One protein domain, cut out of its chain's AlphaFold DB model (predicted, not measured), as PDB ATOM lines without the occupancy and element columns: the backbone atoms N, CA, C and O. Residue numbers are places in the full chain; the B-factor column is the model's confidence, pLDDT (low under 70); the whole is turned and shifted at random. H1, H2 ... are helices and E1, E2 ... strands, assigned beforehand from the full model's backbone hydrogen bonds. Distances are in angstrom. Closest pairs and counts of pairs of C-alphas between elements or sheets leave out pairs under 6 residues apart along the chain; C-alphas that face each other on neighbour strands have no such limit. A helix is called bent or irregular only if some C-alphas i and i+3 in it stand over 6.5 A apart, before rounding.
ATOM      1  N   ALA A  12      37.214  13.546  33.121       92.69
ATOM      2  CA  ALA A  12      35.889  12.951  33.240       92.69
ATOM      3  C   ALA A  12      35.115  13.465  34.464       92.69
ATOM      4  O   ALA A  12      33.917  13.704  34.358       92.69
ATOM      5  N   THR A  13      35.784  13.621  35.611       91.69
ATOM      6  CA  THR A  13      35.128  13.939  36.889       91.69
ATOM      7  C   THR A  13      35.111  15.422  37.241       91.69
ATOM      8  O   THR A  13      34.144  15.882  37.832       91.69
ATOM      9  N   GLU A  14      36.173  16.167  36.927       93.62
ATOM     10  CA  GLU A  14      36.331  17.584  37.302       93.62
ATOM     11  C   GLU A  14      35.843  18.540  36.199       93.62
ATOM     12  O   GLU A  14      35.554  19.700  36.481       93.62
ATOM     13  N   PHE A  15      35.754  18.072  34.948       93.88
ATOM     14  CA  PHE A  15      35.470  18.910  33.775       93.88
ATOM     15  C   PHE A  15      34.372  18.330  32.873       93.88
ATOM     16  O   PHE A  15      34.343  18.609  31.679       93.88
ATOM     17  N   ASP A  16      33.502  17.469  33.410       94.31
ATOM     18  CA  ASP A  16      32.395  16.849  32.666       94.31
ATOM     19  C   ASP A  16      32.826  16.218  31.319       94.31
ATOM     20  O   ASP A  16      32.101  16.207  30.322       94.31
ATOM     21  N   GLY A  17      34.051  15.687  31.268       94.69
ATOM     22  CA  GLY A  17      34.613  15.017  30.100       94.69
ATOM     23  C   GLY A  17      35.178  15.927  29.005       94.69
ATOM     24  O   GLY A  17      35.762  15.408  28.050       94.69
ATOM     25  N   ILE A  18      35.056  17.255  29.115       95.81
ATOM     26  CA  ILE A  18      35.574  18.214  28.128       95.81
ATOM     27  C   ILE A  18      36.198  19.416  28.840       95.81
ATOM     28  O   ILE A  18      35.530  20.191  29.513       95.81
ATOM     29  N   LEU A  19      37.496  19.629  28.626       95.62
ATOM     30  CA  LEU A  19      38.149  20.867  29.053       95.62
ATOM     31  C   LEU A  19      37.635  22.049  28.227       95.62
ATOM     32  O   LEU A  19      37.465  21.930  27.017       95.62
ATOM     33  N   GLN A  20      37.485  23.211  28.860       93.00
ATOM     34  CA  GLN A  20      36.885  24.391  28.226       93.00
ATOM     35  C   GLN A  20      37.563  24.806  26.913       93.00
ATOM     36  O   GLN A  20      36.902  25.108  25.927       93.00
ATOM     37  N   TYR A  21      38.896  24.770  26.866       94.06
ATOM     38  CA  TYR A  21      39.664  25.101  25.660       94.06
ATOM     39  C   TYR A  21      39.685  23.970  24.615       94.06
ATOM     40  O   TYR A  21      40.189  24.168  23.512       94.06
ATOM     41  N   HIS A  22      39.137  22.793  24.935       97.06
ATOM     42  CA  HIS A  22      38.946  21.692  23.990       97.06
ATOM     43  C   HIS A  22      37.559  21.684  23.330       97.06
ATOM     44  O   HIS A  22      37.375  20.984  22.335       97.06
ATOM     45  N   GLU A  23      36.592  22.450  23.847       97.81
ATOM     46  CA  GLU A  23      35.215  22.515  23.332       97.81
ATOM     47  C   GLU A  23      35.168  22.777  21.818       97.81
ATOM     48  O   GLU A  23      34.458  22.083  21.088       97.81
ATOM     49  N   ILE A  24      36.004  23.701  21.335       98.06
ATOM     50  CA  ILE A  24      36.115  24.071  19.920       98.06
ATOM     51  C   ILE A  24      36.384  22.880  18.992       98.06
ATOM     52  O   ILE A  24      35.845  22.824  17.887       98.06
ATOM     53  N   PHE A  25      37.184  21.901  19.430       98.25
ATOM     54  CA  PHE A  25      37.491  20.730  18.611       98.25
ATOM     55  C   PHE A  25      36.253  19.853  18.445       98.25
ATOM     56  O   PHE A  25      35.951  19.435  17.332       98.25
ATOM     57  N   TYR A  26      35.484  19.649  19.516       98.00
ATOM     58  CA  TYR A  26      34.233  18.897  19.442       98.00
ATOM     59  C   TYR A  26      33.181  19.611  18.598       98.00
ATOM     60  O   TYR A  26      32.540  18.964  17.773       98.00
ATOM     61  N   ILE A  27      33.042  20.932  18.756       98.56
ATOM     62  CA  ILE A  27      32.117  21.757  17.967       98.56
ATOM     63  C   ILE A  27      32.420  21.621  16.475       98.56
ATOM     64  O   ILE A  27      31.528  21.289  15.696       98.56
ATOM     65  N   ARG A  28      33.681  21.813  16.076       98.38
ATOM     66  CA  ARG A  28      34.087  21.738  14.667       98.38
ATOM     67  C   ARG A  28      33.997  20.327  14.107       98.38
ATOM     68  O   ARG A  28      33.543  20.162  12.980       98.38
ATOM     69  N   SER A  29      34.376  19.307  14.878       98.25
ATOM     70  CA  SER A  29      34.248  17.913  14.440       98.25
ATOM     71  C   SER A  29      32.788  17.503  14.230       98.25
ATOM     72  O   SER A  29      32.477  16.885  13.213       98.25
ATOM     73  N   LEU A  30      31.888  17.873  15.148       98.12
ATOM     74  CA  LEU A  30      30.450  17.637  15.000       98.12
ATOM     75  C   LEU A  30      29.863  18.421  13.826       98.12
ATOM     76  O   LEU A  30      29.114  17.850  13.037       98.12
ATOM     77  N   GLY A  31      30.228  19.700  13.690       98.44
ATOM     78  CA  GLY A  31      29.799  20.552  12.582       98.44
ATOM     79  C   GLY A  31      30.192  19.970  11.229       98.44
ATOM     80  O   GLY A  31      29.326  19.771  10.384       98.44
ATOM     81  N   PHE A  32      31.462  19.594  11.066       98.31
ATOM     82  CA  PHE A  32      31.960  18.980   9.837       98.31
ATOM     83  C   PHE A  32      31.249  17.657   9.521       98.31
ATOM     84  O   PHE A  32      30.786  17.452   8.403       98.31
ATOM     85  N   ALA A  33      31.108  16.755  10.498       97.25
ATOM     86  CA  ALA A  33      30.421  15.481  10.275       97.25
ATOM     87  C   ALA A  33      28.942  15.677   9.890       97.25
ATOM     88  O   ALA A  33      28.442  14.994   8.994       97.25
ATOM     89  N   ALA A  34      28.255  16.632  10.524       98.50
ATOM     90  CA  ALA A  34      26.871  16.967  10.211       98.50
ATOM     91  C   ALA A  34      26.725  17.624   8.826       98.50
ATOM     92  O   ALA A  34      25.828  17.261   8.072       98.50
ATOM     93  N   GLU A  35      27.633  18.529   8.451       98.56
ATOM     94  CA  GLU A  35      27.683  19.138   7.116       98.56
ATOM     95  C   GLU A  35      27.864  18.076   6.023       98.56
ATOM     96  O   GLU A  35      27.139  18.054   5.026       98.56
ATOM     97  N   ARG A  36      28.785  17.127   6.233       98.50
ATOM     98  CA  ARG A  36      28.993  16.008   5.308       98.50
ATOM     99  C   ARG A  36      27.752  15.127   5.161       98.50
ATOM    100  O   ARG A  36      27.426  14.752   4.033       98.50
ATOM    101  N   ALA A  37      27.033  14.854   6.253       98.06
ATOM    102  CA  ALA A  37      25.752  14.147   6.199       98.06
ATOM    103  C   ALA A  37      24.716  14.912   5.360       98.06
ATOM    104  O   ALA A  37      24.090  14.323   4.482       98.06
ATOM    105  N   LEU A  38      24.582  16.229   5.560       98.56
ATOM    106  CA  LEU A  38      23.666  17.076   4.784       98.56
ATOM    107  C   LEU A  38      23.994  17.070   3.288       98.56
ATOM    108  O   LEU A  38      23.103  16.909   2.457       98.56
ATOM    109  N   HIS A  39      25.270  17.194   2.918       98.62
ATOM    110  CA  HIS A  39      25.677  17.116   1.514       98.62
ATOM    111  C   HIS A  39      25.400  15.747   0.883       98.62
ATOM    112  O   HIS A  39      25.099  15.672  -0.310       98.62
ATOM    113  N   ALA A  40      25.517  14.663   1.648       98.25
ATOM    114  CA  ALA A  40      25.165  13.329   1.180       98.25
ATOM    115  C   ALA A  40      23.641  13.160   1.026       98.25
ATOM    116  O   ALA A  40      23.203  12.687  -0.020       98.25
ATOM    117  N   PHE A  41      22.828  13.655   1.968       98.31
ATOM    118  CA  PHE A  41      21.364  13.676   1.824       98.31
ATOM    119  C   PHE A  41      20.896  14.521   0.634       98.31
ATOM    120  O   PHE A  41      19.996  14.111  -0.094       98.31
ATOM    121  N   ASN A  42      21.542  15.658   0.365       98.25
ATOM    122  CA  ASN A  42      21.245  16.464  -0.822       98.25
ATOM    123  C   ASN A  42      21.550  15.703  -2.122       98.25
ATOM    124  O   ASN A  42      20.771  15.772  -3.070       98.25
ATOM    125  N   ARG A  43      22.657  14.947  -2.169       97.94
ATOM    126  CA  ARG A  43      22.968  14.071  -3.310       97.94
ATOM    127  C   ARG A  43      21.981  12.921  -3.441       97.94
ATOM    128  O   ARG A  43      21.580  12.622  -4.557       97.94
ATOM    129  N   PHE A  44      21.549  12.331  -2.330       97.81
ATOM    130  CA  PHE A  44      20.507  11.308  -2.313       97.81
ATOM    131  C   PHE A  44      19.189  11.836  -2.889       97.81
ATOM    132  O   PHE A  44      18.662  11.258  -3.837       97.81
ATOM    133  N   ALA A  45      18.709  12.979  -2.396       97.12
ATOM    134  CA  ALA A  45      17.497  13.618  -2.904       97.12
ATOM    135  C   ALA A  45      17.616  13.961  -4.397       97.12
ATOM    136  O   ALA A  45      16.677  13.743  -5.161       97.12
ATOM    137  N   LYS A  46      18.783  14.454  -4.828       97.31
ATOM    138  CA  LYS A  46      19.042  14.761  -6.237       97.31
ATOM    139  C   LYS A  46      19.073  13.503  -7.111       97.31
ATOM    140  O   LYS A  46      18.475  13.513  -8.178       97.31
ATOM    141  N   ALA A  47      19.702  12.425  -6.641       96.69
ATOM    142  CA  ALA A  47      19.752  11.148  -7.347       96.69
ATOM    143  C   ALA A  47      18.348  10.570  -7.563       96.69
ATOM    144  O   ALA A  47      18.044  10.153  -8.671       96.69
ATOM    145  N   ILE A  48      17.474  10.638  -6.550       96.38
ATOM    146  CA  ILE A  48      16.070  10.211  -6.678       96.38
ATOM    147  C   ILE A  48      15.332  11.023  -7.748       96.38
ATOM    148  O   ILE A  48      14.557  10.464  -8.516       96.38
ATOM    149  N   GLN A  49      15.550  12.341  -7.784       95.88
ATOM    150  CA  GLN A  49      14.906  13.223  -8.762       95.88
ATOM    151  C   GLN A  49      15.391  12.978 -10.193       95.88
ATOM    152  O   GLN A  49      14.608  13.141 -11.124       95.88
ATOM    153  N   ASP A  50      16.674  12.656 -10.367       95.19
ATOM    154  CA  ASP A  50      17.276  12.438 -11.683       95.19
ATOM    155  C   ASP A  50      16.904  11.069 -12.256       95.19
ATOM    156  O   ASP A  50      16.444  10.981 -13.394       95.19
ATOM    157  N   ASP A  51      17.093  10.012 -11.467       93.56
ATOM    158  CA  ASP A  51      16.698   8.649 -11.803       93.56
ATOM    159  C   ASP A  51      16.557   7.825 -10.505       93.56
ATOM    160  O   ASP A  51      17.567   7.441  -9.897       93.56
ATOM    161  N   PRO A  52      15.320   7.519 -10.073       89.25
ATOM    162  CA  PRO A  52      15.066   6.827  -8.815       89.25
ATOM    163  C   PRO A  52      15.566   5.381  -8.807       89.25
ATOM    164  O   PRO A  52      15.636   4.793  -7.736       89.25
ATOM    165  N   HIS A  53      15.942   4.806  -9.950       88.81
ATOM    166  CA  HIS A  53      16.493   3.452 -10.034       88.81
ATOM    167  C   HIS A  53      18.018   3.441 -10.190       88.81
ATOM    168  O   HIS A  53      18.631   2.371 -10.232       88.81
ATOM    169  N   HIS A  54      18.659   4.611 -10.243       92.00
ATOM    170  CA  HIS A  54      20.099   4.688 -10.422       92.00
ATOM    171  C   HIS A  54      20.843   4.241  -9.151       92.00
ATOM    172  O   HIS A  54      20.533   4.716  -8.053       92.00
ATOM    173  N   PRO A  55      21.939   3.462  -9.261       91.06
ATOM    174  CA  PRO A  55      22.764   3.051  -8.112       91.06
ATOM    175  C   PRO A  55      23.309   4.208  -7.248       91.06
ATOM    176  O   PRO A  55      23.743   4.010  -6.112       91.06
ATOM    177  N   HIS A  56      23.271   5.442  -7.762       94.00
ATOM    178  CA  HIS A  56      23.666   6.644  -7.020       94.00
ATOM    179  C   HIS A  56      22.731   6.958  -5.847       94.00
ATOM    180  O   HIS A  56      23.183   7.586  -4.888       94.00
ATOM    181  N   VAL A  57      21.475   6.505  -5.893       95.81
ATOM    182  CA  VAL A  57      20.527   6.607  -4.775       95.81
ATOM    183  C   VAL A  57      21.075   5.839  -3.571       95.81
ATOM    184  O   VAL A  57      21.279   6.417  -2.504       95.81
ATOM    185  N   VAL A  58      21.422   4.565  -3.773       94.56
ATOM    186  CA  VAL A  58      21.998   3.695  -2.738       94.56
ATOM    187  C   VAL A  58      23.308   4.266  -2.204       94.56
ATOM    188  O   VAL A  58      23.451   4.453  -0.995       94.56
ATOM    189  N   ALA A  59      24.243   4.601  -3.098       94.00
ATOM    190  CA  ALA A  59      25.563   5.091  -2.707       94.00
ATOM    191  C   ALA A  59      25.484   6.389  -1.883       94.00
ATOM    192  O   ALA A  59      26.160   6.528  -0.863       94.00
ATOM    193  N   SER A  60      24.628   7.331  -2.291       96.75
ATOM    194  CA  SER A  60      24.474   8.606  -1.582       96.75
ATOM    195  C   SER A  60      23.800   8.429  -0.220       96.75
ATOM    196  O   SER A  60      24.193   9.099   0.737       96.75
ATOM    197  N   LEU A  61      22.826   7.514  -0.101       96.00
ATOM    198  CA  LEU A  61      22.208   7.206   1.190       96.00
ATOM    199  C   LEU A  61      23.199   6.516   2.132       96.00
ATOM    200  O   LEU A  61      23.310   6.920   3.286       96.00
ATOM    201  N   GLN A  62      23.963   5.530   1.657       93.62
ATOM    202  CA  GLN A  62      25.005   4.886   2.464       93.62
ATOM    203  C   GLN A  62      26.046   5.896   2.970       93.62
ATOM    204  O   GLN A  62      26.437   5.848   4.141       93.62
ATOM    205  N   GLU A  63      26.462   6.848   2.128       95.19
ATOM    206  CA  GLU A  63      27.352   7.937   2.549       95.19
ATOM    207  C   GLU A  63      26.694   8.810   3.635       95.19
ATOM    208  O   GLU A  63      27.321   9.122   4.652       95.19
ATOM    209  N   ALA A  64      25.414   9.159   3.471       96.69
ATOM    210  CA  ALA A  64      24.671   9.945   4.454       96.69
ATOM    211  C   ALA A  64      24.554   9.219   5.802       96.69
ATOM    212  O   ALA A  64      24.845   9.807   6.846       96.69
ATOM    213  N   LEU A  65      24.200   7.931   5.789       95.56
ATOM    214  CA  LEU A  65      24.099   7.091   6.984       95.56
ATOM    215  C   LEU A  65      25.454   6.927   7.681       95.56
ATOM    216  O   LEU A  65      25.516   6.976   8.910       95.56
ATOM    217  N   SER A  66      26.544   6.832   6.919       94.25
ATOM    218  CA  SER A  66      27.907   6.779   7.460       94.25
ATOM    219  C   SER A  66      28.278   8.051   8.223       94.25
ATOM    220  O   SER A  66      28.800   7.994   9.341       94.25
ATOM    221  N   HIS A  67      27.945   9.221   7.676       96.06
ATOM    222  CA  HIS A  67      28.150  10.487   8.377       96.06
ATOM    223  C   HIS A  67      27.189  10.667   9.565       96.06
ATOM    224  O   HIS A  67      27.612  11.162  10.611       96.06
ATOM    225  N   CYS A  68      25.945  10.182   9.478       96.25
ATOM    226  CA  CYS A  68      25.026  10.138  10.623       96.25
ATOM    227  C   CYS A  68      25.571   9.262  11.759       96.25
ATOM    228  O   CYS A  68      25.529   9.661  12.923       96.25
ATOM    229  N   ALA A  69      26.144   8.098  11.439       93.88
ATOM    230  CA  ALA A  69      26.811   7.238  12.410       93.88
ATOM    231  C   ALA A  69      28.016   7.945  13.052       93.88
ATOM    232  O   ALA A  69      28.201   7.874  14.269       93.88
ATOM    233  N   ALA A  70      28.803   8.693  12.269       93.44
ATOM    234  CA  ALA A  70      29.901   9.499  12.796       93.44
ATOM    235  C   ALA A  70      29.418  10.561  13.799       93.44
ATOM    236  O   ALA A  70      29.991  10.652  14.883       93.44
ATOM    237  N   VAL A  71      28.343  11.295  13.484       96.19
ATOM    238  CA  VAL A  71      27.706  12.260  14.401       96.19
ATOM    239  C   VAL A  71      27.187  11.557  15.660       96.19
ATOM    240  O   VAL A  71      27.483  11.975  16.777       96.19
ATOM    241  N   SER A  72      26.469  10.445  15.494       95.56
ATOM    242  CA  SER A  72      25.879   9.670  16.590       95.56
ATOM    243  C   SER A  72      26.901   9.252  17.652       95.56
ATOM    244  O   SER A  72      26.619   9.334  18.848       95.56
ATOM    245  N   ARG A  73      28.121   8.869  17.254       92.62
ATOM    246  CA  ARG A  73      29.170   8.391  18.180       92.62
ATOM    247  C   ARG A  73      29.682   9.441  19.165       92.62
ATOM    248  O   ARG A  73      30.218   9.075  20.213       92.62
ATOM    249  N   PHE A  74      29.500  10.728  18.874       94.50
ATOM    250  CA  PHE A  74      29.788  11.791  19.838       94.50
ATOM    251  C   PHE A  74      28.773  11.813  20.986       94.50
ATOM    252  O   PHE A  74      29.150  12.093  22.122       94.50
ATOM    253  N   PHE A  75      27.510  11.492  20.693       95.38
ATOM    254  CA  PHE A  75      26.381  11.589  21.621       95.38
ATOM    255  C   PHE A  75      26.058  10.267  22.325       95.38
ATOM    256  O   PHE A  75      25.643  10.262  23.484       95.38
ATOM    257  N   TRP A  76      26.278   9.136  21.653       92.38
ATOM    258  CA  TRP A  76      26.101   7.800  22.209       92.38
ATOM    259  C   TRP A  76      27.307   6.937  21.871       92.38
ATOM    260  O   TRP A  76      27.664   6.732  20.715       92.38
ATOM    261  N   LEU A  77      27.918   6.372  22.898       82.81
ATOM    262  CA  LEU A  77      29.209   5.710  22.773       82.81
ATOM    263  C   LEU A  77      29.057   4.237  22.416       82.81
ATOM    264  O   LEU A  77      28.091   3.591  22.830       82.81
ATOM    265  N   ALA A  78      30.068   3.705  21.733       69.31
ATOM    266  CA  ALA A  78      30.318   2.269  21.670       69.31
ATOM    267  C   ALA A  78      31.084   1.784  22.921       69.31
ATOM    268  O   ALA A  78      30.766   0.739  23.484       69.31
ATOM    269  N   VAL A  79      32.043   2.584  23.406       74.25
ATOM    270  CA  VAL A  79      32.923   2.251  24.541       74.25
ATOM    271  C   VAL A  79      32.448   2.930  25.828       74.25
ATOM    272  O   VAL A  79      32.075   4.101  25.827       74.25
ATOM    273  N   LYS A  80      32.465   2.194  26.945       77.94
ATOM    274  CA  LYS A  80      31.930   2.632  28.248       77.94
ATOM    275  C   LYS A  80      33.002   3.121  29.234       77.94
ATOM    276  O   LYS A  80      32.893   2.855  30.430       77.94
ATOM    277  N   ASP A  81      34.046   3.806  28.768       88.94
ATOM    278  CA  ASP A  81      34.988   4.449  29.692       88.94
ATOM    279  C   ASP A  81      34.410   5.756  30.273       88.94
ATOM    280  O   ASP A  81      33.526   6.386  29.686       88.94
ATOM    281  N   LYS A  82      34.892   6.157  31.459       90.19
ATOM    282  CA  LYS A  82      34.344   7.301  32.209       90.19
ATOM    283  C   LYS A  82      34.428   8.617  31.431       90.19
ATOM    284  O   LYS A  82      33.483   9.403  31.471       90.19
ATOM    285  N   LEU A  83      35.539   8.854  30.731       92.50
ATOM    286  CA  LEU A  83      35.776  10.089  29.984       92.50
ATOM    287  C   LEU A  83      34.802  10.204  28.817       92.50
ATOM    288  O   LEU A  83      34.170  11.242  28.626       92.50
ATOM    289  N   ALA A  84      34.654   9.122  28.061       92.44
ATOM    290  CA  ALA A  84      33.726   9.054  26.956       92.44
ATOM    291  C   ALA A  84      32.288   9.299  27.430       92.44
ATOM    292  O   ALA A  84      31.591  10.117  26.827       92.44
ATOM    293  N   VAL A  85      31.864   8.647  28.523       93.12
ATOM    294  CA  VAL A  85      30.513   8.788  29.105       93.12
ATOM    295  C   VAL A  85      30.226  10.227  29.519       93.12
ATOM    296  O   VAL A  85      29.181  10.764  29.144       93.12
ATOM    297  N   ALA A  86      31.158  10.862  30.231       94.50
ATOM    298  CA  ALA A  86      31.025  12.256  30.643       94.50
ATOM    299  C   ALA A  86      30.928  13.191  29.425       94.50
ATOM    300  O   ALA A  86      29.964  13.946  29.304       94.50
ATOM    301  N   ARG A  87      31.839  13.041  28.452       95.12
ATOM    302  CA  ARG A  87      31.835  13.820  27.204       95.12
ATOM    303  C   ARG A  87      30.506  13.699  26.456       95.12
ATOM    304  O   ARG A  87      29.946  14.706  26.037       95.12
ATOM    305  N   ALA A  88      30.008  12.480  26.260       95.31
ATOM    306  CA  ALA A  88      28.789  12.235  25.493       95.31
ATOM    307  C   ALA A  88      27.552  12.868  26.145       95.31
ATOM    308  O   ALA A  88      26.681  13.392  25.450       95.31
ATOM    309  N   LYS A  89      27.485  12.857  27.482       94.88
ATOM    310  CA  LYS A  89      26.450  13.574  28.234       94.88
ATOM    311  C   LYS A  89      26.542  15.085  27.991       94.88
ATOM    312  O   LYS A  89      25.558  15.673  27.557       94.88
ATOM    313  N   THR A  90      27.724  15.669  28.172       96.06
ATOM    314  CA  THR A  90      27.971  17.107  27.966       96.06
ATOM    315  C   THR A  90      27.617  17.564  26.554       96.06
ATOM    316  O   THR A  90      26.978  18.598  26.377       96.06
ATOM    317  N   LEU A  91      27.972  16.778  25.533       97.31
ATOM    318  CA  LEU A  91      27.638  17.102  24.146       97.31
ATOM    319  C   LEU A  91      26.136  17.003  23.870       97.31
ATOM    320  O   LEU A  91      25.606  17.870  23.184       97.31
ATOM    321  N   ARG A  92      25.434  15.993  24.400       96.62
ATOM    322  CA  ARG A  92      23.973  15.898  24.234       96.62
ATOM    323  C   ARG A  92      23.259  17.100  24.841       96.62
ATOM    324  O   ARG A  92      22.399  17.672  24.181       96.62
ATOM    325  N   GLU A  93      23.660  17.516  26.040       96.00
ATOM    326  CA  GLU A  93      23.112  18.704  26.707       96.00
ATOM    327  C   GLU A  93      23.382  19.977  25.888       96.00
ATOM    328  O   GLU A  93      22.449  20.698  25.543       96.00
ATOM    329  N   ALA A  94      24.635  20.213  25.483       97.00
ATOM    330  CA  ALA A  94      25.013  21.416  24.738       97.00
ATOM    331  C   ALA A  94      24.355  21.520  23.347       97.00
ATOM    332  O   ALA A  94      24.071  22.621  22.867       97.00
ATOM    333  N   PHE A  95      24.116  20.384  22.685       97.25
ATOM    334  CA  PHE A  95      23.455  20.330  21.380       97.25
ATOM    335  C   PHE A  95      21.929  20.168  21.475       97.25
ATOM    336  O   PHE A  95      21.268  20.226  20.441       97.25
ATOM    337  N   GLY A  96      21.366  20.002  22.678       95.56
ATOM    338  CA  GLY A  96      19.929  19.790  22.878       95.56
ATOM    339  C   GLY A  96      19.417  18.487  22.254       95.56
ATOM    340  O   GLY A  96      18.305  18.452  21.736       95.56
ATOM    341  N   ILE A  97      20.240  17.435  22.246       94.56
ATOM    342  CA  ILE A  97      19.906  16.139  21.647       94.56
ATOM    343  C   ILE A  97      19.292  15.226  22.708       94.56
ATOM    344  O   ILE A  97      19.957  14.811  23.660       94.56
ATOM    345  N   SER A  98      18.025  14.890  22.507       92.94
ATOM    346  CA  SER A  98      17.239  13.998  23.350       92.94
ATOM    347  C   SER A  98      17.463  12.518  23.016       92.94
ATOM    348  O   SER A  98      18.013  12.142  21.979       92.94
ATOM    349  N   ASP A  99      17.046  11.649  23.937       92.00
ATOM    350  CA  ASP A  99      17.245  10.200  23.838       92.00
ATOM    351  C   ASP A  99      16.292   9.487  22.862       92.00
ATOM    352  O   ASP A  99      16.495   8.305  22.580       92.00
ATOM    353  N   ASP A 100      15.292  10.188  22.339       92.56
ATOM    354  CA  ASP A 100      14.388   9.776  21.258       92.56
ATOM    355  C   ASP A 100      14.900  10.179  19.861       92.56
ATOM    356  O   ASP A 100      14.266   9.862  18.859       92.56
ATOM    357  N   SER A 101      16.063  10.835  19.769       94.44
ATOM    358  CA  SER A 101      16.638  11.242  18.487       94.44
ATOM    359  C   SER A 101      16.877  10.036  17.556       94.44
ATOM    360  O   SER A 101      17.528   9.068  17.971       94.44
ATOM    361  N   PRO A 102      16.487  10.121  16.268       93.88
ATOM    362  CA  PRO A 102      16.818   9.135  15.232       93.88
ATOM    363  C   PRO A 102      18.317   8.804  15.143       93.88
ATOM    364  O   PRO A 102      18.702   7.667  14.859       93.88
ATOM    365  N   LEU A 103      19.193   9.761  15.484       94.50
ATOM    366  CA  LEU A 103      20.642   9.547  15.522       94.50
ATOM    367  C   LEU A 103      21.064   8.498  16.560       94.50
ATOM    368  O   LEU A 103      22.158   7.948  16.449       94.50
ATOM    369  N   ARG A 104      20.236   8.171  17.557       93.62
ATOM    370  CA  ARG A 104      20.565   7.162  18.574       93.62
ATOM    371  C   ARG A 104      20.642   5.744  18.006       93.62
ATOM    372  O   ARG A 104      21.291   4.893  18.633       93.62
ATOM    373  N   SER A 105      20.012   5.484  16.856       88.50
ATOM    374  CA  SER A 105      19.899   4.150  16.261       88.50
ATOM    375  C   SER A 105      21.238   3.405  16.277       88.50
ATOM    376  O   SER A 105      22.245   3.834  15.707       88.50
ATOM    377  N   ARG A 106      21.277   2.283  17.007       84.88
ATOM    378  CA  ARG A 106      22.464   1.415  17.058       84.88
ATOM    379  C   ARG A 106      22.633   0.641  15.767       84.88
ATOM    380  O   ARG A 106      23.764   0.404  15.371       84.88
ATOM    381  N   ALA A 107      21.533   0.277  15.118       81.38
ATOM    382  CA  ALA A 107      21.582  -0.543  13.923       81.38
ATOM    383  C   ALA A 107      22.299   0.177  12.774       81.38
ATOM    384  O   ALA A 107      23.210  -0.391  12.180       81.38
ATOM    385  N   ILE A 108      21.995   1.465  12.561       80.75
ATOM    386  CA  ILE A 108      22.671   2.296  11.552       80.75
ATOM    387  C   ILE A 108      24.174   2.407  11.849       80.75
ATOM    388  O   ILE A 108      24.995   2.222  10.954       80.75
ATOM    389  N   ARG A 109      24.557   2.647  13.112       84.06
ATOM    390  CA  ARG A 109      25.976   2.701  13.510       84.06
ATOM    391  C   ARG A 109      26.698   1.379  13.281       84.06
ATOM    392  O   ARG A 109      27.730   1.356  12.622       84.06
ATOM    393  N   ASN A 110      26.132   0.296  13.804       85.12
ATOM    394  CA  ASN A 110      26.717  -1.035  13.713       85.12
ATOM    395  C   ASN A 110      26.850  -1.482  12.257       85.12
ATOM    396  O   ASN A 110      27.809  -2.161  11.918       85.12
ATOM    397  N   HIS A 111      25.899  -1.108  11.397       80.50
ATOM    398  CA  HIS A 111      25.966  -1.438   9.982       80.50
ATOM    399  C   HIS A 111      27.166  -0.792   9.291       80.50
ATOM    400  O   HIS A 111      27.849  -1.461   8.530       80.50
ATOM    401  N   VAL A 112      27.431   0.485   9.570       77.50
ATOM    402  CA  VAL A 112      28.563   1.206   8.973       77.50
ATOM    403  C   VAL A 112      29.896   0.680   9.510       77.50
ATOM    404  O   VAL A 112      30.845   0.541   8.748       77.50
ATOM    405  N   GLU A 113      29.984   0.398  10.813       82.88
ATOM    406  CA  GLU A 113      31.244  -0.021  11.448       82.88
ATOM    407  C   GLU A 113      31.618  -1.482  11.173       82.88
ATOM    408  O   GLU A 113      32.804  -1.782  11.097       82.88
ATOM    409  N   HIS A 114      30.631  -2.364  11.006       87.94
ATOM    410  CA  HIS A 114      30.826  -3.812  10.855       87.94
ATOM    411  C   HIS A 114      30.236  -4.333   9.540       87.94
ATOM    412  O   HIS A 114      29.645  -5.413   9.499       87.94
ATOM    413  N   PHE A 115      30.303  -3.532   8.473       85.62
ATOM    414  CA  PHE A 115      29.707  -3.893   7.186       85.62
ATOM    415  C   PHE A 115      30.295  -5.195   6.626       85.62
ATOM    416  O   PHE A 115      29.548  -6.079   6.215       85.62
ATOM    417  N   ASP A 116      31.621  -5.323   6.654       89.38
ATOM    418  CA  ASP A 116      32.376  -6.496   6.204       89.38
ATOM    419  C   ASP A 116      32.001  -7.755   6.997       89.38
ATOM    420  O   ASP A 116      31.606  -8.761   6.416       89.38
ATOM    421  N   GLU A 117      31.983  -7.674   8.329       91.75
ATOM    422  CA  GLU A 117      31.582  -8.798   9.185       91.75
ATOM    423  C   GLU A 117      30.113  -9.209   8.984       91.75
ATOM    424  O   GLU A 117      29.732 -10.363   9.216       91.75
ATOM    425  N   ARG A 118      29.238  -8.257   8.630       89.81
ATOM    426  CA  ARG A 118      27.836  -8.543   8.293       89.81
ATOM    427  C   ARG A 118      27.718  -9.199   6.925       89.81
ATOM    428  O   ARG A 118      26.934 -10.135   6.801       89.81
ATOM    429  N   LEU A 119      28.499  -8.745   5.948       90.38
ATOM    430  CA  LEU A 119      28.567  -9.344   4.620       90.38
ATOM    431  C   LEU A 119      29.032 -10.800   4.698       90.38
ATOM    432  O   LEU A 119      28.368 -11.674   4.146       90.38
ATOM    433  N   ASP A 120      30.088 -11.083   5.460       91.56
ATOM    434  CA  ASP A 120      30.579 -12.448   5.668       91.56
ATOM    435  C   ASP A 120      29.501 -13.355   6.270       91.56
ATOM    436  O   ASP A 120      29.269 -14.469   5.793       91.56
ATOM    437  N   ARG A 121      28.792 -12.880   7.301       90.50
ATOM    438  CA  ARG A 121      27.674 -13.619   7.916       90.50
ATOM    439  C   ARG A 121      26.519 -13.847   6.950       90.50
ATOM    440  O   ARG A 121      25.933 -14.922   6.958       90.50
ATOM    441  N   PHE A 122      26.197 -12.849   6.138       88.31
ATOM    442  CA  PHE A 122      25.130 -12.939   5.152       88.31
ATOM    443  C   PHE A 122      25.448 -13.969   4.063       88.31
ATOM    444  O   PHE A 122      24.614 -14.814   3.758       88.31
ATOM    445  N   LEU A 123      26.673 -13.961   3.532       87.88
ATOM    446  CA  LEU A 123      27.096 -14.900   2.489       87.88
ATOM    447  C   LEU A 123      27.348 -16.317   3.028       87.88
ATOM    448  O   LEU A 123      27.085 -17.292   2.332       87.88
ATOM    449  N   SER A 124      27.830 -16.452   4.268       89.00
ATOM    450  CA  SER A 124      28.059 -17.765   4.900       89.00
ATOM    451  C   SER A 124      26.784 -18.469   5.366       89.00
ATOM    452  O   SER A 124      26.845 -19.648   5.711       89.00
ATOM    453  N   ALA A 125      25.636 -17.787   5.348       83.75
ATOM    454  CA  ALA A 125      24.340 -18.384   5.661       83.75
ATOM    455  C   ALA A 125      23.820 -19.342   4.567       83.75
ATOM    456  O   ALA A 125      22.774 -19.952   4.771       83.75
ATOM    457  N   ASP A 126      24.540 -19.472   3.443       75.06
ATOM    458  CA  ASP A 126      24.156 -20.256   2.259       75.06
ATOM    459  C   ASP A 126      22.711 -19.960   1.812       75.06
ATOM    460  O   ASP A 126      21.843 -20.839   1.841       75.06
ATOM    461  N   PRO A 127      22.410 -18.690   1.469       75.06
ATOM    462  CA  PRO A 127      21.057 -18.288   1.120       75.06
ATOM    463  C   PRO A 127      20.558 -19.070  -0.103       75.06
ATOM    464  O   PRO A 127      21.062 -18.912  -1.214       75.06
ATOM    465  N   MET A 128      19.535 -19.905   0.092       79.00
ATOM    466  CA  MET A 128      18.831 -20.559  -1.011       79.00
ATOM    467  C   MET A 128      17.907 -19.547  -1.691       79.00
ATOM    468  O   MET A 128      17.008 -19.010  -1.046       79.00
ATOM    469  N   GLY A 129      18.091 -19.308  -2.991       82.75
ATOM    470  CA  GLY A 129      17.257 -18.385  -3.766       82.75
ATOM    471  C   GLY A 129      18.073 -17.357  -4.544       82.75
ATOM    472  O   GLY A 129      19.210 -17.617  -4.937       82.75
ATOM    473  N   GLN A 130      17.473 -16.198  -4.804       84.38
ATOM    474  CA  GLN A 130      18.121 -15.096  -5.503       84.38
ATOM    475  C   GLN A 130      18.892 -14.220  -4.511       84.38
ATOM    476  O   GLN A 130      18.334 -13.751  -3.522       84.38
ATOM    477  N   LEU A 131      20.165 -13.965  -4.815       87.06
ATOM    478  CA  LEU A 131      20.994 -13.002  -4.098       87.06
ATOM    479  C   LEU A 131      20.947 -11.651  -4.818       87.06
ATOM    480  O   LEU A 131      21.215 -11.583  -6.021       87.06
ATOM    481  N   CYS A 132      20.615 -10.589  -4.090       86.38
ATOM    482  CA  CYS A 132      20.507  -9.236  -4.627       86.38
ATOM    483  C   CYS A 132      21.485  -8.295  -3.914       86.38
ATOM    484  O   CYS A 132      21.366  -8.076  -2.706       86.38
ATOM    485  N   ASP A 133      22.404  -7.693  -4.674       87.50
ATOM    486  CA  ASP A 133      23.391  -6.738  -4.153       87.50
ATOM    487  C   ASP A 133      22.711  -5.483  -3.591       87.50
ATOM    488  O   ASP A 133      22.863  -5.135  -2.420       87.50
ATOM    489  N   PHE A 134      21.927  -4.794  -4.420       90.88
ATOM    490  CA  PHE A 134      21.090  -3.698  -3.966       90.88
ATOM    491  C   PHE A 134      19.774  -3.637  -4.732       90.88
ATOM    492  O   PHE A 134      19.699  -3.992  -5.908       90.88
ATOM    493  N   VAL A 135      18.742  -3.146  -4.056       93.19
ATOM    494  CA  VAL A 135      17.405  -2.933  -4.608       93.19
ATOM    495  C   VAL A 135      16.957  -1.515  -4.271       93.19
ATOM    496  O   VAL A 135      17.210  -1.017  -3.174       93.19
ATOM    497  N   ILE A 136      16.295  -0.852  -5.216       95.50
ATOM    498  CA  ILE A 136      15.591   0.405  -4.958       95.50
ATOM    499  C   ILE A 136      14.116   0.171  -5.249       95.50
ATOM    500  O   ILE A 136      13.759  -0.164  -6.379       95.50
ATOM    501  N   GLY A 137      13.276   0.319  -4.233       94.31
ATOM    502  CA  GLY A 137      11.855   0.018  -4.326       94.31
ATOM    503  C   GLY A 137      11.201  -0.150  -2.956       94.31
ATOM    504  O   GLY A 137      11.833   0.143  -1.942       94.31
ATOM    505  N   PRO A 138       9.945  -0.616  -2.926       94.94
ATOM    506  CA  PRO A 138       9.208  -0.863  -1.693       94.94
ATOM    507  C   PRO A 138       9.949  -1.801  -0.733       94.94
ATOM    508  O   PRO A 138      10.534  -2.808  -1.135       94.94
ATOM    509  N   SER A 139       9.926  -1.470   0.555       94.88
ATOM    510  CA  SER A 139      10.638  -2.224   1.594       94.88
ATOM    511  C   SER A 139      10.059  -3.605   1.901       94.88
ATOM    512  O   SER A 139      10.734  -4.407   2.546       94.88
ATOM    513  N   ASP A 140       8.845  -3.912   1.446       93.56
ATOM    514  CA  ASP A 140       8.225  -5.240   1.541       93.56
ATOM    515  C   ASP A 140       8.832  -6.269   0.571       93.56
ATOM    516  O   ASP A 140       8.759  -7.463   0.845       93.56
ATOM    517  N   LEU A 141       9.548  -5.837  -0.475       90.62
ATOM    518  CA  LEU A 141      10.323  -6.734  -1.347       90.62
ATOM    519  C   LEU A 141      11.391  -7.530  -0.583       90.62
ATOM    520  O   LEU A 141      11.790  -8.609  -1.009       90.62
ATOM    521  N   ALA A 142      11.868  -7.007   0.550       88.88
ATOM    522  CA  ALA A 142      12.819  -7.715   1.402       88.88
ATOM    523  C   ALA A 142      12.169  -8.780   2.305       88.88
ATOM    524  O   ALA A 142      12.890  -9.507   2.985       88.88
ATOM    525  N   ASP A 143      10.836  -8.866   2.334       89.38
ATOM    526  CA  ASP A 143      10.106  -9.893   3.086       89.38
ATOM    527  C   ASP A 143       9.888 -11.171   2.246       89.38
ATOM    528  O   ASP A 143       9.382 -12.173   2.754       89.38
ATOM    529  N   GLU A 144      10.265 -11.158   0.961       84.25
ATOM    530  CA  GLU A 144      10.186 -12.320   0.076       84.25
ATOM    531  C   GLU A 144      11.219 -13.390   0.469       84.25
ATOM    532  O   GLU A 144      12.425 -13.198   0.342       84.25
ATOM    533  N   GLU A 145      10.750 -14.572   0.880       76.25
ATOM    534  CA  GLU A 145      11.589 -15.657   1.426       76.25
ATOM    535  C   GLU A 145      12.667 -16.175   0.448       76.25
ATOM    536  O   GLU A 145      13.695 -16.707   0.864       76.25
ATOM    537  N   ALA A 146      12.453 -15.998  -0.859       78.88
ATOM    538  CA  ALA A 146      13.396 -16.387  -1.907       78.88
ATOM    539  C   ALA A 146      14.363 -15.261  -2.330       78.88
ATOM    540  O   ALA A 146      15.254 -15.524  -3.143       78.88
ATOM    541  N   ALA A 147      14.192 -14.036  -1.821       79.94
ATOM    542  CA  ALA A 147      14.994 -12.869  -2.176       79.94
ATOM    543  C   ALA A 147      15.889 -12.448  -1.004       79.94
ATOM    544  O   ALA A 147      15.463 -11.834  -0.027       79.94
ATOM    545  N   HIS A 148      17.182 -12.728  -1.131       87.19
ATOM    546  CA  HIS A 148      18.180 -12.365  -0.131       87.19
ATOM    547  C   HIS A 148      18.796 -11.027  -0.515       87.19
ATOM    548  O   HIS A 148      19.724 -10.956  -1.324       87.19
ATOM    549  N   VAL A 149      18.249  -9.951   0.048       88.88
ATOM    550  CA  VAL A 149      18.661  -8.581  -0.271       88.88
ATOM    551  C   VAL A 149      19.710  -8.087   0.725       88.88
ATOM    552  O   VAL A 149      19.443  -7.943   1.921       88.88
ATOM    553  N   MET A 150      20.911  -7.786   0.224       89.50
ATOM    554  CA  MET A 150      21.978  -7.200   1.039       89.50
ATOM    555  C   MET A 150      21.619  -5.769   1.458       89.50
ATOM    556  O   MET A 150      21.767  -5.409   2.628       89.50
ATOM    557  N   LEU A 151      21.133  -4.961   0.515       91.56
ATOM    558  CA  LEU A 151      20.689  -3.599   0.776       91.56
ATOM    559  C   LEU A 151      19.457  -3.243  -0.053       91.56
ATOM    560  O   LEU A 151      19.460  -3.369  -1.272       91.56
ATOM    561  N   LEU A 152      18.422  -2.723   0.593       94.62
ATOM    562  CA  LEU A 152      17.272  -2.133  -0.082       94.62
ATOM    563  C   LEU A 152      17.100  -0.691   0.370       94.62
ATOM    564  O   LEU A 152      17.185  -0.405   1.563       94.62
ATOM    565  N   VAL A 153      16.826   0.210  -0.568       96.19
ATOM    566  CA  VAL A 153      16.378   1.569  -0.256       96.19
ATOM    567  C   VAL A 153      14.945   1.741  -0.720       96.19
ATOM    568  O   VAL A 153      14.661   1.568  -1.902       96.19
ATOM    569  N   ASP A 154      14.088   2.130   0.215       96.50
ATOM    570  CA  ASP A 154      12.721   2.578  -0.017       96.50
ATOM    571  C   ASP A 154      12.679   4.097   0.212       96.50
ATOM    572  O   ASP A 154      12.595   4.560   1.358       96.50
ATOM    573  N   PRO A 155      12.822   4.906  -0.858       94.44
ATOM    574  CA  PRO A 155      12.839   6.357  -0.735       94.44
ATOM    575  C   PRO A 155      11.507   6.938  -0.259       94.44
ATOM    576  O   PRO A 155      11.505   8.007   0.349       94.44
ATOM    577  N   GLU A 156      10.395   6.260  -0.560       94.25
ATOM    578  CA  GLU A 156       9.046   6.735  -0.260       94.25
ATOM    579  C   GLU A 156       8.715   6.520   1.217       94.25
ATOM    580  O   GLU A 156       8.340   7.469   1.904       94.25
ATOM    581  N   ALA A 157       8.939   5.308   1.734       96.12
ATOM    582  CA  ALA A 157       8.727   4.998   3.147       96.12
ATOM    583  C   ALA A 157       9.865   5.493   4.059       96.12
ATOM    584  O   ALA A 157       9.750   5.419   5.280       96.12
ATOM    585  N   GLN A 158      10.970   5.975   3.478       96.00
ATOM    586  CA  GLN A 158      12.206   6.318   4.188       96.00
ATOM    587  C   GLN A 158      12.758   5.154   5.024       96.00
ATOM    588  O   GLN A 158      13.246   5.328   6.146       96.00
ATOM    589  N   ILE A 159      12.707   3.954   4.440       95.88
ATOM    590  CA  ILE A 159      13.226   2.722   5.027       95.88
ATOM    591  C   ILE A 159      14.463   2.271   4.256       95.88
ATOM    592  O   ILE A 159      14.499   2.262   3.028       95.88
ATOM    593  N   VAL A 160      15.492   1.857   4.987       94.62
ATOM    594  CA  VAL A 160      16.612   1.098   4.439       94.62
ATOM    595  C   VAL A 160      16.568  -0.311   5.019       94.62
ATOM    596  O   VAL A 160      16.479  -0.475   6.235       94.62
ATOM    597  N   VAL A 161      16.603  -1.335   4.169       93.25
ATOM    598  CA  VAL A 161      16.790  -2.721   4.612       93.25
ATOM    599  C   VAL A 161      18.262  -3.049   4.482       93.25
ATOM    600  O   VAL A 161      18.846  -2.850   3.420       93.25
ATOM    601  N   LEU A 162      18.862  -3.562   5.546       90.56
ATOM    602  CA  LEU A 162      20.270  -3.923   5.586       90.56
ATOM    603  C   LEU A 162      20.387  -5.365   6.055       90.56
ATOM    604  O   LEU A 162      20.117  -5.657   7.219       90.56
ATOM    605  N   PHE A 163      20.800  -6.263   5.161       88.56
ATOM    606  CA  PHE A 163      20.896  -7.699   5.432       88.56
ATOM    607  C   PHE A 163      19.603  -8.259   6.064       88.56
ATOM    608  O   PHE A 163      19.650  -8.918   7.101       88.56
ATOM    609  N   GLY A 164      18.448  -7.911   5.485       86.69
ATOM    610  CA  GLY A 164      17.114  -8.306   5.966       86.69
ATOM    611  C   GLY A 164      16.532  -7.477   7.124       86.69
ATOM    612  O   GLY A 164      15.369  -7.651   7.473       86.69
ATOM    613  N   GLU A 165      17.284  -6.548   7.721       89.12
ATOM    614  CA  GLU A 165      16.786  -5.717   8.826       89.12
ATOM    615  C   GLU A 165      16.293  -4.351   8.336       89.12
ATOM    616  O   GLU A 165      17.063  -3.578   7.768       89.12
ATOM    617  N   LYS A 166      15.020  -4.022   8.594       92.94
ATOM    618  CA  LYS A 166      14.425  -2.718   8.260       92.94
ATOM    619  C   LYS A 166      14.842  -1.640   9.260       92.94
ATOM    620  O   LYS A 166      14.740  -1.820  10.478       92.94
ATOM    621  N   HIS A 167      15.257  -0.490   8.745       93.25
ATOM    622  CA  HIS A 167      15.631   0.674   9.537       93.25
ATOM    623  C   HIS A 167      15.002   1.940   8.973       93.25
ATOM    624  O   HIS A 167      15.166   2.264   7.800       93.25
ATOM    625  N   ASP A 168      14.326   2.672   9.848       93.94
ATOM    626  CA  ASP A 168      13.788   3.991   9.561       93.94
ATOM    627  C   ASP A 168      14.921   5.031   9.578       93.94
ATOM    628  O   ASP A 168      15.692   5.114  10.544       93.94
ATOM    629  N   PHE A 169      15.052   5.786   8.486       94.62
ATOM    630  CA  PHE A 169      15.991   6.903   8.371       94.62
ATOM    631  C   PHE A 169      15.296   8.273   8.308       94.62
ATOM    632  O   PHE A 169      15.965   9.301   8.140       94.62
ATOM    633  N   SER A 170      13.973   8.312   8.475       93.88
ATOM    634  CA  SER A 170      13.194   9.538   8.588       93.88
ATOM    635  C   SER A 170      13.689  10.410   9.746       93.88
ATOM    636  O   SER A 170      14.256   9.953  10.744       93.88
ATOM    637  N   GLY A 171      13.580  11.726   9.569       95.12
ATOM    638  CA  GLY A 171      14.031  12.710  10.557       95.12
ATOM    639  C   GLY A 171      15.553  12.815  10.754       95.12
ATOM    640  O   GLY A 171      16.006  13.755  11.414       95.12
ATOM    641  N   LEU A 172      16.379  11.933  10.165       96.69
ATOM    642  CA  LEU A 172      17.841  12.048  10.269       96.69
ATOM    643  C   LEU A 172      18.357  13.344   9.648       96.69
ATOM    644  O   LEU A 172      19.224  13.978  10.246       96.69
ATOM    645  N   THR A 173      17.806  13.757   8.501       97.50
ATOM    646  CA  THR A 173      18.189  15.014   7.831       97.50
ATOM    647  C   THR A 173      17.957  16.218   8.750       97.50
ATOM    648  O   THR A 173      18.868  17.023   8.946       97.50
ATOM    649  N   ASP A 174      16.791  16.305   9.395       97.38
ATOM    650  CA  ASP A 174      16.459  17.398  10.318       97.38
ATOM    651  C   ASP A 174      17.334  17.382  11.576       97.38
ATOM    652  O   ASP A 174      17.786  18.430  12.058       97.38
ATOM    653  N   CYS A 175      17.634  16.187  12.088       97.00
ATOM    654  CA  CYS A 175      18.533  16.011  13.222       97.00
ATOM    655  C   CYS A 175      19.950  16.503  12.904       97.00
ATOM    656  O   CYS A 175      20.491  17.327  13.645       97.00
ATOM    657  N   VAL A 176      20.552  16.062  11.793       97.94
ATOM    658  CA  VAL A 176      21.899  16.528  11.413       97.94
ATOM    659  C   VAL A 176      21.895  18.007  11.027       97.94
ATOM    660  O   VAL A 176      22.849  18.716  11.341       97.94
ATOM    661  N   GLN A 177      20.803  18.522  10.455       98.50
ATOM    662  CA  GLN A 177      20.642  19.949  10.187       98.50
ATOM    663  C   GLN A 177      20.660  20.779  11.473       98.50
ATOM    664  O   GLN A 177      21.275  21.852  11.503       98.50
ATOM    665  N   SER A 178      20.007  20.288  12.525       98.12
ATOM    666  CA  SER A 178      19.971  20.922  13.845       98.12
ATOM    667  C   SER A 178      21.345  20.900  14.513       98.12
ATOM    668  O   SER A 178      21.807  21.939  14.990       98.12
ATOM    669  N   VAL A 179      22.051  19.762  14.452       98.38
ATOM    670  CA  VAL A 179      23.439  19.640  14.934       98.38
ATOM    671  C   VAL A 179      24.362  20.609  14.196       98.38
ATOM    672  O   VAL A 179      25.104  21.350  14.838       98.38
ATOM    673  N   HIS A 180      24.285  20.661  12.863       98.62
ATOM    674  CA  HIS A 180      25.099  21.560  12.044       98.62
ATOM    675  C   HIS A 180      24.861  23.034  12.404       98.62
ATOM    676  O   HIS A 180      25.811  23.777  12.647       98.62
ATOM    677  N   LYS A 181      23.592  23.455  12.514       98.44
ATOM    678  CA  LYS A 181      23.228  24.826  12.913       98.44
ATOM    679  C   LYS A 181      23.757  25.169  14.306       98.44
ATOM    680  O   LYS A 181      24.302  26.255  14.499       98.44
ATOM    681  N   ALA A 182      23.619  24.254  15.266       98.19
ATOM    682  CA  ALA A 182      24.122  24.448  16.620       98.19
ATOM    683  C   ALA A 182      25.655  24.570  16.643       98.19
ATOM    684  O   ALA A 182      26.173  25.498  17.262       98.19
ATOM    685  N   ALA A 183      26.369  23.692  15.930       98.38
ATOM    686  CA  ALA A 183      27.825  23.741  15.817       98.38
ATOM    687  C   ALA A 183      28.306  25.055  15.190       98.38
ATOM    688  O   ALA A 183      29.156  25.729  15.765       98.38
ATOM    689  N   HIS A 184      27.718  25.459  14.061       98.25
ATOM    690  CA  HIS A 184      28.060  26.712  13.387       98.25
ATOM    691  C   HIS A 184      27.814  27.932  14.288       98.25
ATOM    692  O   HIS A 184      28.630  28.854  14.349       98.25
ATOM    693  N   HIS A 185      26.701  27.945  15.027       97.81
ATOM    694  CA  HIS A 185      26.432  28.996  16.002       97.81
ATOM    695  C   HIS A 185      27.509  29.035  17.100       97.81
ATOM    696  O   HIS A 185      28.087  30.087  17.338       97.81
ATOM    697  N   MET A 186      27.845  27.901  17.716       98.00
ATOM    698  CA  MET A 186      28.867  27.847  18.771       98.00
ATOM    699  C   MET A 186      30.272  28.231  18.271       98.00
ATOM    700  O   MET A 186      30.987  28.958  18.960       98.00
ATOM    701  N   ASP A 187      30.660  27.809  17.063       97.62
ATOM    702  CA  ASP A 187      31.953  28.165  16.452       97.62
ATOM    703  C   ASP A 187      32.046  29.675  16.174       97.62
ATOM    704  O   ASP A 187      33.032  30.319  16.532       97.62
ATOM    705  N   SER A 188      30.973  30.273  15.640       96.94
ATOM    706  CA  SER A 188      30.898  31.722  15.387       96.94
ATOM    707  C   SER A 188      30.786  32.583  16.654       96.94
ATOM    708  O   SER A 188      31.013  33.789  16.584       96.94
ATOM    709  N   HIS A 189      30.490  31.985  17.813       94.62
ATOM    710  CA  HIS A 189      30.315  32.678  19.099       94.62
ATOM    711  C   HIS A 189      31.407  32.295  20.110       94.62
ATOM    712  O   HIS A 189      31.147  32.038  21.284       94.62
TER     713      HIS A 189
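What this domain is: This is residues 12 to 189 of the 200 residues of an uncharacterized protein of mine drainage metagenome (UniProt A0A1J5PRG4). A long helical hairpin, H1 and H2, has a small, twisted sheet of four strands over toward one end of the elongated body and two more helices toward the other: H7 packs slantwise on H1, and H3 lies across the last residues of H2. H2 runs through the middle, its residues 57 to 65 reaching one face of the sheet, while the short H6 covers the opposite face and H4 packs on H2. The printed part has 178 residues, with seven named helices and four named strands in the order H1 H2 H3 H4 H5 E1 H6 E2 E3 E4 H7; the sheet, E1 E2 E3 E4, is mixed, and the class is mixed, helices and strands. The whole is compact, with a radius of gyration of the C-alphas of 18.0 A and spans of 58 by 36 by 23 A.

Where its parts are: H1, residues 20 to 50, begins at C-alpha 20 (36.885, 24.391, 28.226) and is 46.0 A long; it is only just irregular, with C-alphas 21 and 24 6.8 A apart. H2, residues 56 to 75, is 29.2 A long, and H3, residues 82 to 95, 20.1 A. H4 is residues 106 to 113 and H5 residues 115 to 124. E1, residues 130 to 136, begins at C-alpha 130 (18.121, -15.096, -5.503). H6, residues 139 to 143, precedes E2, residues 147 to 154, which bends by 91 degrees at residue 150. E3 is residues 159 to 162 and E4 residues 165 to 168. H7, residues 172 to 188, is 24.2 A long and ends at C-alpha 188 (30.898, 31.722, 15.387).

How they stand to each other: H2 is the hub, touching four helices. It touches H1 at a shallow tilt of 20 degrees, opposite ways, closest at the C-alphas of Ala 37 and Ala 64, 4.7 A. H7 touches H1 at a steep tilt of 39 degrees, closest at the C-alphas of Gly 31 and His 180, 4.8 A. H2 touches H3 with residues 74 to 75 alone, closest at the C-alphas of Phe 75 and Ala 88, 4.6 A. H2 touches H4 with residues 65 to 72 alone, closest at the C-alphas of Ala 69 and Arg 109, 4.7 A. H2 only just touches H7, with 3 pairs of C-alphas within 8 A. H2 is on the sheet at a height of 11.1 A; H6, over E2 on the opposite face, has a height of 7.3 A. H5 is on the sheet with residues 115 to 123, and H4 only grazes it. E1 and E2 are parallel, with N 132 and O 148 2.9 A apart, within hydrogen-bond range. E2, E3 and E4 form a meander, each strand the antiparallel neighbour of the one before, with N 152 and O 161 2.9 A apart and N 160 and O 167 2.9 A apart. Every O i to N i+4 pair is within hydrogen-bond range in H3, H4, H5 and H7, against 24 of 27 in H1, 14 of 16 in H2 and 0 of 1 in H6, where 2 of 2 O i to N i+3 pairs are.

The domain as a whole: The C-alphas farthest apart are those of Met 128 and His 189, 58.1 A. The printed part has no cut and no long link. Its mean pLDDT is 92.6, and residue 78 is under 70.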